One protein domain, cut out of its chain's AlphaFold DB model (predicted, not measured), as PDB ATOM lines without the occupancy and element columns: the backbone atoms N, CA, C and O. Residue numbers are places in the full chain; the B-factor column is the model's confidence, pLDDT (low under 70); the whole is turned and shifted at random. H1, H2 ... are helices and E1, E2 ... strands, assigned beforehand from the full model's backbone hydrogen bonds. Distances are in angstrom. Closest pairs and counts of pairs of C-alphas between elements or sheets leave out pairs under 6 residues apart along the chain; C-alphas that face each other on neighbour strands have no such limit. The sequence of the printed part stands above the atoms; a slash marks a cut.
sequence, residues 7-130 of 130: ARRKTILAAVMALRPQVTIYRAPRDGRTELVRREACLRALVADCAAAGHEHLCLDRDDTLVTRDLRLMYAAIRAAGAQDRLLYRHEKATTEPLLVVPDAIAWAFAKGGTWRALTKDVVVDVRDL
ATOM      1  N   ALA A   7     158.981 158.112  89.426       91.12
ATOM      2  CA  ALA A   7     158.030 158.368  90.505       91.12
ATOM      3  C   ALA A   7     156.594 158.042  90.066       91.12
ATOM      4  O   ALA A   7     155.889 157.294  90.744       91.12
ATOM      5  N   ARG A   8     156.183 158.517  88.882       92.81
ATOM      6  CA  ARG A   8     154.848 158.244  88.340       92.81
ATOM      7  C   ARG A   8     154.647 156.761  88.022       92.81
ATOM      8  O   ARG A   8     153.573 156.233  88.299       92.81
ATOM      9  N   ARG A   9     155.665 156.075  87.492       92.88
ATOM     10  CA  ARG A   9     155.625 154.624  87.239       92.88
ATOM     11  C   ARG A   9     155.419 153.830  88.527       92.88
ATOM     12  O   ARG A   9     154.604 152.913  88.528       92.88
ATOM     13  N   LYS A  10     156.086 154.204  89.627       93.81
ATOM     14  CA  LYS A  10     155.862 153.587  90.947       93.81
ATOM     15  C   LYS A  10     154.435 153.803  91.440       93.81
ATOM     16  O   LYS A  10     153.822 152.846  91.890       93.81
ATOM     17  N   THR A  11     153.890 155.016  91.316       94.75
ATOM     18  CA  THR A  11     152.493 155.295  91.701       94.75
ATOM     19  C   THR A  11     151.504 154.446  90.907       94.75
ATOM     20  O   THR A  11     150.606 153.851  91.494       94.75
ATOM     21  N   ILE A  12     151.681 154.359  89.584       93.12
ATOM     22  CA  ILE A  12     150.823 153.535  88.722       93.12
ATOM     23  C   ILE A  12     150.933 152.067  89.126       93.12
ATOM     24  O   ILE A  12     149.916 151.423  89.362       93.12
ATOM     25  N   LEU A  13     152.155 151.544  89.255       95.44
ATOM     26  CA  LEU A  13     152.359 150.142  89.597       95.44
ATOM     27  C   LEU A  13     151.789 149.813  90.980       95.44
ATOM     28  O   LEU A  13     151.140 148.788  91.124       95.44
ATOM     29  N   ALA A  14     151.945 150.694  91.972       95.50
ATOM     30  CA  ALA A  14     151.348 150.513  93.293       95.50
ATOM     31  C   ALA A  14     149.813 150.433  93.234       95.50
ATOM     32  O   ALA A  14     149.230 149.548  93.856       95.50
ATOM     33  N   ALA A  15     149.165 151.301  92.449       95.12
ATOM     34  CA  ALA A  15     147.717 151.242  92.241       95.12
ATOM     35  C   ALA A  15     147.290 149.933  91.559       95.12
ATOM     36  O   ALA A  15     146.312 149.315  91.967       95.12
ATOM     37  N   VAL A  16     148.059 149.468  90.571       95.50
ATOM     38  CA  VAL A  16     147.809 148.186  89.897       95.50
ATOM     39  C   VAL A  16     147.991 147.002  90.857       95.50
ATOM     40  O   VAL A  16     147.152 146.107  90.883       95.50
ATOM     41  N   MET A  17     149.036 146.997  91.690       96.12
ATOM     42  CA  MET A  17     149.267 145.934  92.682       96.12
ATOM     43  C   MET A  17     148.179 145.892  93.757       96.12
ATOM     44  O   MET A  17     147.845 144.814  94.245       96.12
ATOM     45  N   ALA A  18     147.580 147.035  94.096       95.88
ATOM     46  CA  ALA A  18     146.477 147.091  95.051       95.88
ATOM     47  C   ALA A  18     145.226 146.329  94.571       95.88
ATOM     48  O   ALA A  18     144.464 145.850  95.408       95.88
ATOM     49  N   LEU A  19     145.048 146.151  93.254       95.88
ATOM     50  CA  LEU A  19     143.974 145.326  92.680       95.88
ATOM     51  C   LEU A  19     144.197 143.820  92.894       95.88
ATOM     52  O   LEU A  19     143.263 143.043  92.723       95.88
ATOM     53  N   ARG A  20     145.424 143.408  93.253       96.12
ATOM     54  CA  ARG A  20     145.848 142.007  93.418       96.12
ATOM     55  C   ARG A  20     145.446 141.098  92.241       96.12
ATOM     56  O   ARG A  20     144.835 140.052  92.466       96.12
ATOM     57  N   PRO A  21     145.760 141.476  90.987       96.38
ATOM     58  CA  PRO A  21     145.463 140.624  89.843       96.38
ATOM     59  C   PRO A  21     146.264 139.320  89.924       96.38
ATOM     60  O   PRO A  21     147.377 139.302  90.443       96.38
ATOM     61  N   GLN A  22     145.726 138.245  89.358       97.38
ATOM     62  CA  GLN A  22     146.517 137.061  89.029       97.38
ATOM     63  C   GLN A  22     147.036 137.217  87.604       97.38
ATOM     64  O   GLN A  22     146.261 137.486  86.685       97.38
ATOM     65  N   VAL A  23     148.348 137.092  87.424       97.88
ATOM     66  CA  VAL A  23     149.001 137.369  86.146       97.88
ATOM     67  C   VAL A  23     149.824 136.182  85.688       97.88
ATOM     68  O   VAL A  23     150.745 135.743  86.376       97.88
ATOM     69  N   THR A  24     149.542 135.743  84.468       98.31
ATOM     70  CA  THR A  24     150.382 134.816  83.711       98.31
ATOM     71  C   THR A  24     151.118 135.592  82.625       98.31
ATOM     72  O   THR A  24     150.496 136.300  81.832       98.31
ATOM     73  N   ILE A  25     152.446 135.474  82.580       98.00
ATOM     74  CA  ILE A  25     153.274 136.107  81.544       98.00
ATOM     75  C   ILE A  25     153.530 135.108  80.418       98.00
ATOM     76  O   ILE A  25     154.144 134.076  80.649       98.00
ATOM     77  N   TYR A  26     153.135 135.440  79.190       98.00
ATOM     78  CA  TYR A  26     153.459 134.652  77.997       98.00
ATOM     79  C   TYR A  26     154.692 135.239  77.311       98.00
ATOM     80  O   TYR A  26     154.686 136.403  76.898       98.00
ATOM     81  N   ARG A  27     155.763 134.450  77.202       96.38
ATOM     82  CA  ARG A  27     157.071 134.897  76.719       96.38
ATOM     83  C   ARG A  27     157.541 134.044  75.546       96.38
ATOM     84  O   ARG A  27     157.966 132.909  75.712       96.38
ATOM     85  N   ALA A  28     157.546 134.649  74.364       96.25
ATOM     86  CA  ALA A  28     158.194 134.077  73.191       96.25
ATOM     87  C   ALA A  28     159.690 134.471  73.132       96.25
ATOM     88  O   ALA A  28     160.029 135.635  73.387       96.25
ATOM     89  N   PRO A  29     160.599 133.545  72.777       93.69
ATOM     90  CA  PRO A  29     162.038 133.780  72.763       93.69
ATOM     91  C   PRO A  29     162.463 134.684  71.604       93.69
ATOM     92  O   PRO A  29     161.849 134.718  70.539       93.69
ATOM     93  N   ARG A  30     163.573 135.408  71.785       90.25
ATOM     94  CA  ARG A  30     164.209 136.202  70.720       90.25
ATOM     95  C   ARG A  30     165.089 135.310  69.842       90.25
ATOM     96  O   ARG A  30     166.309 135.390  69.892       90.25
ATOM     97  N   ASP A  31     164.452 134.468  69.042       93.12
ATOM     98  CA  ASP A  31     165.075 133.414  68.228       93.12
ATOM     99  C   ASP A  31     165.140 133.742  66.722       93.12
ATOM    100  O   ASP A  31     165.196 132.856  65.877       93.12
ATOM    101  N   GLY A  32     165.097 135.030  66.368       93.25
ATOM    102  CA  GLY A  32     165.124 135.490  64.975       93.25
ATOM    103  C   GLY A  32     163.759 135.523  64.281       93.25
ATOM    104  O   GLY A  32     163.643 136.141  63.223       93.25
ATOM    105  N   ARG A  33     162.695 134.961  64.881       94.75
ATOM    106  CA  ARG A  33     161.321 135.151  64.383       94.75
ATOM    107  C   ARG A  33     160.896 136.621  64.461       94.75
ATOM    108  O   ARG A  33     161.403 137.399  65.276       94.75
ATOM    109  N   THR A  34     159.937 137.016  63.626       96.50
ATOM    110  CA  THR A  34     159.377 138.375  63.665       96.50
ATOM    111  C   THR A  34     158.518 138.577  64.915       96.50
ATOM    112  O   THR A  34     157.987 137.620  65.485       96.50
ATOM    113  N   GLU A  35     158.332 139.833  65.328       93.94
ATOM    114  CA  GLU A  35     157.443 140.165  66.454       93.94
ATOM    115  C   GLU A  35     156.009 139.689  66.202       93.94
ATOM    116  O   GLU A  35     155.347 139.164  67.092       93.94
ATOM    117  N   LEU A  36     155.573 139.776  64.946       95.25
ATOM    118  CA  LEU A  36     154.283 139.281  64.496       95.25
ATOM    119  C   LEU A  36     154.115 137.775  64.739       95.25
ATOM    120  O   LEU A  36     153.030 137.360  65.144       95.25
ATOM    121  N   VAL A  37     155.142 136.960  64.494       96.19
ATOM    122  CA  VAL A  37     155.090 135.505  64.732       96.19
ATOM    123  C   VAL A  37     155.136 135.195  66.228       96.19
ATOM    124  O   VAL A  37     154.377 134.355  66.707       96.19
ATOM    125  N   ARG A  38     155.973 135.906  66.991       96.88
ATOM    126  CA  ARG A  38     156.033 135.767  68.454       96.88
ATOM    127  C   ARG A  38     154.701 136.100  69.124       96.88
ATOM    128  O   ARG A  38     154.237 135.338  69.968       96.88
ATOM    129  N   ARG A  39     154.060 137.196  68.708       95.88
ATOM    130  CA  ARG A  39     152.734 137.597  69.195       95.88
ATOM    131  C   ARG A  39     151.685 136.525  68.918       95.88
ATOM    132  O   ARG A  39     150.902 136.212  69.808       95.88
ATOM    133  N   GLU A  40     151.682 135.943  67.718       97.06
ATOM    134  CA  GLU A  40     150.743 134.864  67.394       97.06
ATOM    135  C   GLU A  40     150.920 133.649  68.306       97.06
ATOM    136  O   GLU A  40     149.925 133.089  68.763       97.06
ATOM    137  N   ALA A  41     152.164 133.260  68.604       97.44
ATOM    138  CA  ALA A  41     152.440 132.173  69.538       97.44
ATOM    139  C   ALA A  41     151.876 132.483  70.937       97.44
ATOM    140  O   ALA A  41     151.160 131.654  71.501       97.44
ATOM    141  N   CYS A  42     152.112 133.696  71.454       97.75
ATOM    142  CA  CYS A  42     151.570 134.123  72.748       97.75
ATOM    143  C   CYS A  42     150.040 134.114  72.779       97.75
ATOM    144  O   CYS A  42     149.457 133.598  73.727       97.75
ATOM    145  N   LEU A  43     149.378 134.645  71.749       97.69
ATOM    146  CA  LEU A  43     147.915 134.691  71.700       97.69
ATOM    147  C   LEU A  43     147.294 133.291  71.583       97.69
ATOM    148  O   LEU A  43     146.259 133.033  72.193       97.69
ATOM    149  N   ARG A  44     147.929 132.361  70.858       98.19
ATOM    150  CA  ARG A  44     147.473 130.961  70.800       98.19
ATOM    151  C   ARG A  44     147.574 130.273  72.158       98.19
ATOM    152  O   ARG A  44     146.618 129.617  72.558       98.19
ATOM    153  N   ALA A  45     148.697 130.447  72.855       98.31
ATOM    154  CA  ALA A  45     148.883 129.906  74.198       98.31
ATOM    155  C   ALA A  45     147.872 130.506  75.189       98.31
ATOM    156  O   ALA A  45     147.219 129.764  75.913       98.31
ATOM    157  N   LEU A  46     147.662 131.827  75.144       98.06
ATOM    158  CA  LEU A  46     146.658 132.517  75.953       98.06
ATOM    159  C   LEU A  46     145.250 131.952  75.736       98.06
ATOM    160  O   LEU A  46     144.551 131.658  76.699       98.06
ATOM    161  N   VAL A  47     144.827 131.779  74.481       98.25
ATOM    162  CA  VAL A  47     143.504 131.221  74.168       98.25
ATOM    163  C   VAL A  47     143.366 129.785  74.667       98.25
ATOM    164  O   VAL A  47     142.317 129.439  75.210       98.25
ATOM    165  N   ALA A  48     144.402 128.960  74.502       97.94
ATOM    166  CA  ALA A  48     144.395 127.583  74.985       97.94
ATOM    167  C   ALA A  48     144.245 127.526  76.514       97.94
ATOM    168  O   ALA A  48     143.391 126.791  77.008       97.94
ATOM    169  N   ASP A  49     144.993 128.354  77.245       97.81
ATOM    170  CA  ASP A  49     144.909 128.441  78.706       97.81
ATOM    171  C   ASP A  49     143.533 128.962  79.154       97.81
ATOM    172  O   ASP A  49     142.905 128.361  80.027       97.81
ATOM    173  N   CYS A  50     143.000 130.013  78.516       97.69
ATOM    174  CA  CYS A  50     141.653 130.513  78.802       97.69
ATOM    175  C   CYS A  50     140.577 129.444  78.569       97.69
ATOM    176  O   CYS A  50     139.655 129.302  79.375       97.69
ATOM    177  N   ALA A  51     140.686 128.680  77.481       97.19
ATOM    178  CA  ALA A  51     139.760 127.598  77.179       97.19
ATOM    179  C   ALA A  51     139.883 126.446  78.190       97.19
ATOM    180  O   ALA A  51     138.868 125.955  78.684       97.19
ATOM    181  N   ALA A  52     141.096 126.034  78.549       97.00
ATOM    182  CA  ALA A  52     141.311 124.977  79.534       97.00
ATOM    183  C   ALA A  52     140.790 125.372  80.928       97.00
ATOM    184  O   ALA A  52     140.156 124.561  81.601       97.00
ATOM    185  N   ALA A  53     140.987 126.631  81.329       96.38
ATOM    186  CA  ALA A  53     140.534 127.173  82.610       96.38
ATOM    187  C   ALA A  53     139.031 127.508  82.656       96.38
ATOM    188  O   ALA A  53     138.516 127.895  83.702       96.38
ATOM    189  N   GLY A  54     138.316 127.381  81.535       96.31
ATOM    190  CA  GLY A  54     136.884 127.663  81.479       96.31
ATOM    191  C   GLY A  54     136.520 129.146  81.520       96.31
ATOM    192  O   GLY A  54     135.400 129.477  81.892       96.31
ATOM    193  N   HIS A  55     137.435 130.042  81.145       97.06
ATOM    194  CA  HIS A  55     137.143 131.471  81.079       97.06
ATOM    195  C   HIS A  55     136.137 131.792  79.964       97.06
ATOM    196  O   HIS A  55     136.142 131.175  78.896       97.06
ATOM    197  N   GLU A  56     135.290 132.789  80.217       97.38
ATOM    198  CA  GLU A  56     134.199 133.191  79.316       97.38
ATOM    199  C   GLU A  56     134.486 134.502  78.579       97.38
ATOM    200  O   GLU A  56     133.956 134.743  77.498       97.38
ATOM    201  N   HIS A  57     135.355 135.353  79.131       96.44
ATOM    202  CA  HIS A  57     135.635 136.672  78.578       96.44
ATOM    203  C   HIS A  57     137.130 136.953  78.503       96.44
ATOM    204  O   HIS A  57     137.849 136.854  79.495       96.44
ATOM    205  N   LEU A  58     137.569 137.394  77.327       96.56
ATOM    206  CA  LEU A  58     138.913 137.888  77.076       96.56
ATOM    207  C   LEU A  58     138.846 139.280  76.439       96.56
ATOM    208  O   LEU A  58     138.230 139.478  75.393       96.56
ATOM    209  N   CYS A  59     139.492 140.258  77.063       96.38
ATOM    210  CA  CYS A  59     139.607 141.609  76.530       96.38
ATOM    211  C   CYS A  59     141.075 141.911  76.232       96.38
ATOM    212  O   CYS A  59     141.931 141.739  77.098       96.38
ATOM    213  N   LEU A  60     141.357 142.324  74.999       95.69
ATOM    214  CA  LEU A  60     142.685 142.724  74.543       95.69
ATOM    215  C   LEU A  60     142.705 144.227  74.279       95.69
ATOM    216  O   LEU A  60     141.702 144.786  73.827       95.69
ATOM    217  N   ASP A  61     143.851 144.864  74.519       94.00
ATOM    218  CA  ASP A  61     144.034 146.249  74.099       94.00
ATOM    219  C   ASP A  61     144.071 146.332  72.574       94.00
ATOM    220  O   ASP A  61     144.679 145.505  71.878       94.00
ATOM    221  N   ARG A  62     143.349 147.312  72.050       94.38
ATOM    222  CA  ARG A  62     143.134 147.491  70.628       94.38
ATOM    223  C   ARG A  62     144.273 148.295  70.022       94.38
ATOM    224  O   ARG A  62     144.301 149.521  70.098       94.38
ATOM    225  N   ASP A  63     145.118 147.596  69.278       93.62
ATOM    226  CA  ASP A  63     146.031 148.198  68.312       93.62
ATOM    227  C   ASP A  63     145.369 148.217  66.927       93.62
ATOM    228  O   ASP A  63     145.166 147.171  66.308       93.62
ATOM    229  N   ASP A  64     145.026 149.407  66.428       93.94
ATOM    230  CA  ASP A  64     144.356 149.580  65.131       93.94
ATOM    231  C   ASP A  64     145.187 149.036  63.946       93.94
ATOM    232  O   ASP A  64     144.621 148.683  62.910       93.94
ATOM    233  N   THR A  65     146.509 148.894  64.097       94.75
ATOM    234  CA  THR A  65     147.391 148.316  63.070       94.75
ATOM    235  C   THR A  65     147.399 146.785  63.073       94.75
ATOM    236  O   THR A  65     147.667 146.167  62.041       94.75
ATOM    237  N   LEU A  66     147.061 146.156  64.206       94.56
ATOM    238  CA  LEU A  66     147.094 144.700  64.387       94.56
ATOM    239  C   LEU A  66     145.704 144.066  64.515       94.56
ATOM    240  O   LEU A  66     145.567 142.870  64.256       94.56
ATOM    241  N   VAL A  67     144.665 144.842  64.843       95.12
ATOM    242  CA  VAL A  67     143.335 144.332  65.225       95.12
ATOM    243  C   VAL A  67     142.745 143.371  64.196       95.12
ATOM    244  O   VAL A  67     142.250 142.310  64.557       95.12
ATOM    245  N   THR A  68     142.857 143.660  62.898       95.62
ATOM    246  CA  THR A  68     142.328 142.775  61.845       95.62
ATOM    247  C   THR A  68     143.019 141.409  61.836       95.62
ATOM    248  O   THR A  68     142.375 140.384  61.604       95.62
ATOM    249  N   ARG A  69     144.333 141.378  62.081       95.50
ATOM    250  CA  ARG A  69     145.113 140.137  62.147       95.50
ATOM    251  C   ARG A  69     144.794 139.375  63.426       95.50
ATOM    252  O   ARG A  69     144.526 138.176  63.352       95.50
ATOM    253  N   ASP A  70     144.763 140.075  64.554       96.12
ATOM    254  CA  ASP A  70     144.458 139.480  65.851       96.12
ATOM    255  C   ASP A  70     143.040 138.890  65.847       96.12
ATOM    256  O   ASP A  70     142.871 137.735  66.214       96.12
ATOM    257  N   LEU A  71     142.030 139.580  65.307       96.31
ATOM    258  CA  LEU A  71     140.668 139.038  65.188       96.31
ATOM    259  C   LEU A  71     140.616 137.707  64.418       96.31
ATOM    260  O   LEU A  71     139.932 136.778  64.855       96.31
ATOM    261  N   ARG A  72     141.347 137.596  63.298       97.12
ATOM    262  CA  ARG A  72     141.433 136.353  62.506       97.12
ATOM    263  C   ARG A  72     142.136 135.240  63.279       97.12
ATOM    264  O   ARG A  72     141.681 134.098  63.257       97.12
ATOM    265  N   LEU A  73     143.231 135.573  63.963       97.69
ATOM    266  CA  LEU A  73     143.973 134.631  64.794       97.69
ATOM    267  C   LEU A  73     143.113 134.109  65.946       97.69
ATOM    268  O   LEU A  73     143.036 132.899  66.137       97.69
ATOM    269  N   MET A  74     142.469 135.009  66.690       97.44
ATOM    270  CA  MET A  74     141.630 134.687  67.842       97.44
ATOM    271  C   MET A  74     140.482 133.768  67.436       97.44
ATOM    272  O   MET A  74     140.274 132.740  68.073       97.44
ATOM    273  N   TYR A  75     139.813 134.064  66.319       96.88
ATOM    274  CA  TYR A  75     138.767 133.198  65.775       96.88
ATOM    275  C   TYR A  75     139.272 131.773  65.502       96.88
ATOM    276  O   TYR A  75     138.656 130.791  65.921       96.88
ATOM    277  N   ALA A  76     140.419 131.648  64.825       97.88
ATOM    278  CA  ALA A  76     141.012 130.349  64.521       97.88
ATOM    279  C   ALA A  76     141.474 129.608  65.788       97.88
ATOM    280  O   ALA A  76     141.266 128.401  65.900       97.88
ATOM    281  N   ALA A  77     142.085 130.314  66.741       98.12
ATOM    282  CA  ALA A  77     142.590 129.741  67.985       98.12
ATOM    283  C   ALA A  77     141.454 129.254  68.898       98.12
ATOM    284  O   ALA A  77     141.531 128.145  69.419       98.12
ATOM    285  N   ILE A  78     140.377 130.033  69.043       97.88
ATOM    286  CA  ILE A  78     139.227 129.681  69.891       97.88
ATOM    287  C   ILE A  78     138.506 128.450  69.345       97.88
ATOM    288  O   ILE A  78     138.168 127.543  70.105       97.88
ATOM    289  N   ARG A  79     138.324 128.380  68.021       97.25
ATOM    290  CA  ARG A  79     137.760 127.200  67.354       97.25
ATOM    291  C   ARG A  79     138.656 125.974  67.529       97.25
ATOM    292  O   ARG A  79     138.153 124.897  67.822       97.25
ATOM    293  N   ALA A  80     139.971 126.126  67.370       97.38
ATOM    294  CA  ALA A  80     140.918 125.027  67.578       97.38
ATOM    295  C   ALA A  80     140.912 124.515  69.031       97.38
ATOM    296  O   ALA A  80     141.105 123.325  69.255       97.38
ATOM    297  N   ALA A  81     140.646 125.394  69.999       97.06
ATOM    298  CA  ALA A  81     140.478 125.044  71.406       97.06
ATOM    299  C   ALA A  81     139.065 124.529  71.759       97.06
ATOM    300  O   ALA A  81     138.798 124.246  72.925       97.06
ATOM    301  N   GLY A  82     138.142 124.435  70.789       96.88
ATOM    302  CA  GLY A  82     136.762 123.983  71.006       96.88
ATOM    303  C   GLY A  82     135.921 124.916  71.884       96.88
ATOM    304  O   GLY A  82     134.936 124.477  72.469       96.88
ATOM    305  N   ALA A  83     136.302 126.192  72.003       97.38
ATOM    306  CA  ALA A  83     135.714 127.141  72.950       97.38
ATOM    307  C   ALA A  83     134.786 128.182  72.295       97.38
ATOM    308  O   ALA A  83     134.448 129.175  72.940       97.38
ATOM    309  N   GLN A  84     134.377 127.979  71.036       96.19
ATOM    310  CA  GLN A  84     133.597 128.962  70.263       96.19
ATOM    311  C   GLN A  84     132.262 129.371  70.900       96.19
ATOM    312  O   GLN A  84     131.831 130.502  70.700       96.19
ATOM    313  N   ASP A  85     131.647 128.492  71.692       94.88
ATOM    314  CA  ASP A  85     130.339 128.741  72.316       94.88
ATOM    315  C   ASP A  85     130.447 129.302  73.745       94.88
ATOM    316  O   ASP A  85     129.431 129.540  74.393       94.88
ATOM    317  N   ARG A  86     131.671 129.502  74.258       95.69
ATOM    318  CA  ARG A  86     131.914 129.924  75.649       95.69
ATOM    319  C   ARG A  86     132.862 131.111  75.771       95.69
ATOM    320  O   ARG A  86     132.591 132.017  76.545       95.69
ATOM    321  N   LEU A  87     133.987 131.099  75.055       97.94
ATOM    322  CA  LEU A  87     135.014 132.131  75.189       97.94
ATOM    323  C   LEU A  87     134.749 133.278  74.213       97.94
ATOM    324  O   LEU A  87     135.073 133.208  73.028       97.94
ATOM    325  N   LEU A  88     134.193 134.362  74.740       96.25
ATOM    326  CA  LEU A  88     133.993 135.615  74.032       96.25
ATOM    327  C   LEU A  88     135.255 136.470  74.117       96.25
ATOM    328  O   LEU A  88     135.850 136.624  75.185       96.25
ATOM    329  N   TYR A  89     135.642 137.082  73.000       96.00
ATOM    330  CA  TYR A  89     136.791 137.976  72.949       96.00
ATOM    331  C   TYR A  89     136.428 139.326  72.338       96.00
ATOM    332  O   TYR A  89     135.641 139.410  71.396       96.00
ATOM    333  N   ARG A  90     137.027 140.392  72.871       95.19
ATOM    334  CA  ARG A  90     136.856 141.769  72.391       95.19
ATOM    335  C   ARG A  90     138.184 142.521  72.392       95.19
ATOM    336  O   ARG A  90     139.066 142.215  73.191       95.19
ATOM    337  N   HIS A  91     138.302 143.502  71.502       96.12
ATOM    338  CA  HIS A  91     139.416 144.448  71.479       96.12
ATOM    339  C   HIS A  91     138.886 145.829  71.844       96.12
ATOM    340  O   HIS A  91     138.119 146.411  71.076       96.12
ATOM    341  N   GLU A  92     139.300 146.341  72.995       95.94
ATOM    342  CA  GLU A  92     138.862 147.633  73.524       95.94
ATOM    343  C   GLU A  92     140.047 148.583  73.642       95.94
ATOM    344  O   GLU A  92     141.192 148.148  73.678       95.94
ATOM    345  N   LYS A  93     139.788 149.891  73.683       92.69
ATOM    346  CA  LYS A  93     140.839 150.868  73.988       92.69
ATOM    347  C   LYS A  93     140.923 151.033  75.500       92.69
ATOM    348  O   LYS A  93     139.900 151.028  76.178       92.69
ATOM    349  N   ALA A  94     142.110 151.316  76.032       86.19
ATOM    350  CA  ALA A  94     142.262 151.631  77.459       86.19
ATOM    351  C   ALA A  94     141.374 152.804  77.946       86.19
ATOM    352  O   ALA A  94     141.074 152.913  79.131       86.19
ATOM    353  N   THR A  95     140.924 153.688  77.045       88.31
ATOM    354  CA  THR A  95     139.963 154.758  77.364       88.31
ATOM    355  C   THR A  95     138.538 154.257  77.604       88.31
ATOM    356  O   THR A  95     137.778 154.940  78.281       88.31
ATOM    357  N   THR A  96     138.157 153.114  77.020       91.12
ATOM    358  CA  THR A  96     136.828 152.495  77.173       91.12
ATOM    359  C   THR A  96     136.829 151.381  78.214       91.12
ATOM    360  O   THR A  96     135.846 151.232  78.933       91.12
ATOM    361  N   GLU A  97     137.941 150.661  78.357       91.62
ATOM    362  CA  GLU A  97     138.158 149.640  79.386       91.62
ATOM    363  C   GLU A  97     139.430 149.981  80.189       91.62
ATOM    364  O   GLU A  97     140.536 149.567  79.821       91.62
ATOM    365  N   PRO A  98     139.315 150.757  81.286       89.88
ATOM    366  CA  PRO A  98     140.470 151.234  82.050       89.88
ATOM    367  C   PRO A  98     141.353 150.121  82.621       89.88
ATOM    368  O   PRO A  98     142.544 150.341  82.849       89.88
ATOM    369  N   LEU A  99     140.804 148.920  82.841       92.69
ATOM    370  CA  LEU A  99     141.570 147.784  83.358       92.69
ATOM    371  C   LEU A  99     142.605 147.251  82.358       92.69
ATOM    372  O   LEU A  99     143.554 146.592  82.780       92.69
ATOM    373  N   LEU A 100     142.512 147.599  81.070       94.12
ATOM    374  CA  LEU A 100     143.533 147.246  80.075       94.12
ATOM    375  C   LEU A 100     144.905 147.878  80.348       94.12
ATOM    376  O   LEU A 100     145.905 147.422  79.803       94.12
ATOM    377  N   VAL A 101     145.000 148.862  81.249       92.25
ATOM    378  CA  VAL A 101     146.299 149.385  81.704       92.25
ATOM    379  C   VAL A 101     147.076 148.384  82.573       92.25
ATOM    380  O   VAL A 101     148.299 148.490  82.701       92.25
ATOM    381  N   VAL A 102     146.381 147.431  83.207       95.19
ATOM    382  CA  VAL A 102     146.970 146.494  84.173       95.19
ATOM    383  C   VAL A 102     147.995 145.567  83.506       95.19
ATOM    384  O   VAL A 102     149.139 145.553  83.976       95.19
ATOM    385  N   PRO A 103     147.665 144.842  82.412       95.00
ATOM    386  CA  PRO A 103     148.634 144.001  81.713       95.00
ATOM    387  C   PRO A 103     149.892 144.764  81.287       95.00
ATOM    388  O   PRO A 103     151.000 144.304  81.556       95.00
ATOM    389  N   ASP A 104     149.741 145.958  80.710       92.31
ATOM    390  CA  ASP A 104     150.860 146.769  80.219       92.31
ATOM    391  C   ASP A 104     151.808 147.222  81.330       92.31
ATOM    392  O   ASP A 104     153.034 147.159  81.187       92.31
ATOM    393  N   ALA A 105     151.255 147.681  82.457       95.06
ATOM    394  CA  ALA A 105     152.056 148.118  83.594       95.06
ATOM    395  C   ALA A 105     152.900 146.968  84.162       95.06
ATOM    396  O   ALA A 105     154.084 147.157  84.470       95.06
ATOM    397  N   ILE A 106     152.305 145.777  84.267       97.00
ATOM    398  CA  ILE A 106     152.954 144.589  84.830       97.00
ATOM    399  C   ILE A 106     153.964 144.006  83.846       97.00
ATOM    400  O   ILE A 106     155.104 143.752  84.237       97.00
ATOM    401  N   ALA A 107     153.598 143.862  82.571       95.19
ATOM    402  CA  ALA A 107     154.494 143.374  81.529       95.19
ATOM    403  C   ALA A 107     155.736 144.268  81.401       95.19
ATOM    404  O   ALA A 107     156.860 143.761  81.355       95.19
ATOM    405  N   TRP A 108     155.562 145.595  81.437       95.56
ATOM    406  CA  TRP A 108     156.683 146.535  81.435       95.56
ATOM    407  C   TRP A 108     157.586 146.357  82.661       95.56
ATOM    408  O   TRP A 108     158.803 146.245  82.506       95.56
ATOM    409  N   ALA A 109     157.019 146.305  83.872       97.19
ATOM    410  CA  ALA A 109     157.800 146.172  85.102       97.19
ATOM    411  C   ALA A 109     158.561 144.836  85.149       97.19
ATOM    412  O   ALA A 109     159.754 144.799  85.471       97.19
ATOM    413  N   PHE A 110     157.903 143.752  84.734       97.00
ATOM    414  CA  PHE A 110     158.499 142.428  84.616       97.00
ATOM    415  C   PHE A 110     159.650 142.408  83.600       97.00
ATOM    416  O   PHE A 110     160.736 141.894  83.898       97.00
ATOM    417  N   ALA A 111     159.449 142.991  82.415       94.62
ATOM    418  CA  ALA A 111     160.463 143.063  81.365       94.62
ATOM    419  C   ALA A 111     161.644 143.967  81.751       94.62
ATOM    420  O   ALA A 111     162.790 143.625  81.463       94.62
ATOM    421  N   LYS A 112     161.386 145.081  82.451       95.50
ATOM    422  CA  LYS A 112     162.418 146.015  82.923       95.50
ATOM    423  C   LYS A 112     163.397 145.360  83.904       95.50
ATOM    424  O   LYS A 112     164.567 145.734  83.918       95.50
ATOM    425  N   GLY A 113     162.944 144.375  84.682       95.19
ATOM    426  CA  GLY A 113     163.800 143.596  85.579       95.19
ATOM    427  C   GLY A 113     164.179 144.331  86.869       95.19
ATOM    428  O   GLY A 113     163.603 145.365  87.219       95.19
ATOM    429  N   GLY A 114     165.141 143.767  87.607       96.25
ATOM    430  CA  GLY A 114     165.641 144.325  88.867       96.25
ATOM    431  C   GLY A 114     164.523 144.624  89.869       96.25
ATOM    432  O   GLY A 114     163.588 143.837  90.034       96.25
ATOM    433  N   THR A 115     164.591 145.798  90.495       95.50
ATOM    434  CA  THR A 115     163.587 146.258  91.464       95.50
ATOM    435  C   THR A 115     162.177 146.312  90.873       95.50
ATOM    436  O   THR A 115     161.220 146.052  91.589       95.50
ATOM    437  N   TRP A 116     162.018 146.594  89.577       96.75
ATOM    438  CA  TRP A 116     160.695 146.671  88.948       96.75
ATOM    439  C   TRP A 116     160.018 145.309  88.846       96.75
ATOM    440  O   TRP A 116     158.847 145.190  89.192       96.75
ATOM    441  N   ARG A 117     160.760 144.266  88.461       96.94
ATOM    442  CA  ARG A 117     160.234 142.893  88.468       96.94
ATOM    443  C   ARG A 117     159.955 142.412  89.889       96.94
ATOM    444  O   ARG A 117     158.967 141.726  90.115       96.94
ATOM    445  N   ALA A 118     160.791 142.790  90.857       96.88
ATOM    446  CA  ALA A 118     160.558 142.425  92.253       96.88
ATOM    447  C   ALA A 118     159.209 142.951  92.783       96.88
ATOM    448  O   ALA A 118     158.597 142.298  93.622       96.88
ATOM    449  N   LEU A 119     158.716 144.082  92.260       96.12
ATOM    450  CA  LEU A 119     157.408 144.640  92.621       96.12
ATOM    451  C   LEU A 119     156.221 143.843  92.062       96.12
ATOM    452  O   LEU A 119     155.121 143.993  92.576       96.12
ATOM    453  N   THR A 120     156.415 143.002  91.042       96.94
ATOM    454  CA  THR A 120     155.336 142.191  90.447       96.94
ATOM    455  C   THR A 120     155.290 140.766  90.998       96.94
ATOM    456  O   THR A 120     154.451 139.976  90.572       96.94
ATOM    457  N   LYS A 121     156.206 140.400  91.903       95.31
ATOM    458  CA  LYS A 121     156.418 139.008  92.334       95.31
ATOM    459  C   LYS A 121     155.172 138.357  92.950       95.31
ATOM    460  O   LYS A 121     154.988 137.162  92.791       95.31
ATOM    461  N   ASP A 122     154.339 139.143  93.634       95.25
ATOM    462  CA  ASP A 122     153.201 138.623  94.402       95.25
ATOM    463  C   ASP A 122     151.940 138.451  93.536       95.25
ATOM    464  O   ASP A 122     150.970 137.838  93.974       95.25
ATOM    465  N   VAL A 123     151.943 138.994  92.313       97.62
ATOM    466  CA  VAL A 123     150.809 138.931  91.372       97.62
ATOM    467  C   VAL A 123     151.104 138.066  90.150       97.62
ATOM    468  O   VAL A 123     150.180 137.548  89.527       97.62
ATOM    469  N   VAL A 124     152.381 137.899  89.788       97.94
ATOM    470  CA  VAL A 124     152.791 137.005  88.701       97.94
ATOM    471  C   VAL A 124     152.815 135.580  89.236       97.94
ATOM    472  O   VAL A 124     153.733 135.200  89.957       97.94
ATOM    473  N   VAL A 125     151.791 134.810  88.882       97.88
ATOM    474  CA  VAL A 125     151.595 133.434  89.360       97.88
ATOM    475  C   VAL A 125     152.233 132.399  88.440       97.88
ATOM    476  O   VAL A 125     152.528 131.297  88.889       97.88
ATOM    477  N   ASP A 126     152.465 132.748  87.171       97.75
ATOM    478  CA  ASP A 126     153.078 131.842  86.202       97.75
ATOM    479  C   ASP A 126     153.793 132.597  85.066       97.75
ATOM    480  O   ASP A 126     153.484 133.754  84.748       97.75
ATOM    481  N   VAL A 127     154.757 131.925  84.437       97.69
ATOM    482  CA  VAL A 127     155.458 132.383  83.232       97.69
ATOM    483  C   VAL A 127     155.481 131.241  82.218       97.69
ATOM    484  O   VAL A 127     156.148 130.229  82.409       97.69
ATOM    485  N   ARG A 128     154.770 131.431  81.107       97.56
ATOM    486  CA  ARG A 128     154.694 130.509  79.973       97.56
ATOM    487  C   ARG A 128     155.776 130.852  78.951       97.56
ATOM    488  O   ARG A 128     155.641 131.833  78.220       97.56
ATOM    489  N   ASP A 129     156.826 130.042  78.898       96.62
ATOM    490  CA  ASP A 129     157.837 130.097  77.837       96.62
ATOM    491  C   ASP A 129     157.380 129.298  76.607       96.62
ATOM    492  O   ASP A 129     156.892 128.176  76.754       96.62
ATOM    493  N   LEU A 130     157.504 129.895  75.413       93.94
ATOM    494  CA  LEU A 130     156.953 129.385  74.142       93.94
ATOM    495  C   LEU A 130     158.006 128.979  73.108       93.94
ATOM    496  O   LEU A 130     159.124 129.536  73.139       93.94
TER     497      LEU A 130
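This is residues 7 to 130 of the 130 residues of an uncharacterized protein of Cellulomonas sp. H30R-01 (UniProt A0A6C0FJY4). Two groups of helices stand at either end, H1, H4 and H5 at one and H2 and H3 at the other, with the small strand pair E1 and E4 between them; E1 is packed by both H4 and H2. A second strand pair, E2 and E3, packs on H3, and the start of H4 reaches E2. The printed part has 124 residues, in the order H1 E1 H2 E2 H3 E3 H4 H5 E4; its class is mixed, and both two-stranded sheets are parallel. It is compact, with a radius of gyration of the C-alphas of 15.0 A and spans of 42 by 35 by 29 A.

Find C-alpha 7 at (158.030, 158.368, 90.505), where H1 begins, residues 7 to 18. Next come E1, 23 to 27; H2, 35 to 52, 25.7 A long; E2, 57 to 61; H3, 67 to 80, 19.6 A; and E3, 88 to 92. H4, 98 to 112, spans 22.6 A, then H5, 114 to 118, and E4, 124 to 129, ending at C-alpha 129 (157.837, 130.097, 77.837).

Look at Val 16 and Val 102, the closest C-alphas, 6.0 A apart, where H1 touches H4 at a steep tilt of 65 degrees, opposite ways. For E1 and E4, N 27 and O 128 are within hydrogen-bond range at 2.8 A. The closest C-alphas of E1 and H2, Tyr 26 and Cys 42, are 5.6 A apart. H2 touches H3 at a steep tilt of 40 degrees, the same way, closest at C-alphas 44 and 77, 5.8 A. E2, H3 and E3 make a strand-helix-strand unit, two parallel neighbour strands joined through a helix, with a right-handed crossover; N 60 and O 90 are 2.9 A apart. H4 and H5 touch only at the corner, closest at C-alphas 110 and 117, 4.3 A. H1, H2, H3 and H5 have every O i to N i+4 pair within hydrogen-bond range; H4 has 8 of 11.

The farthest C-alphas, Ala 7 and Gly 82, are 44.9 A apart. The printed part has no cut and no long link. Mean pLDDT of the printed part is 95.7, and no printed residue is under 70.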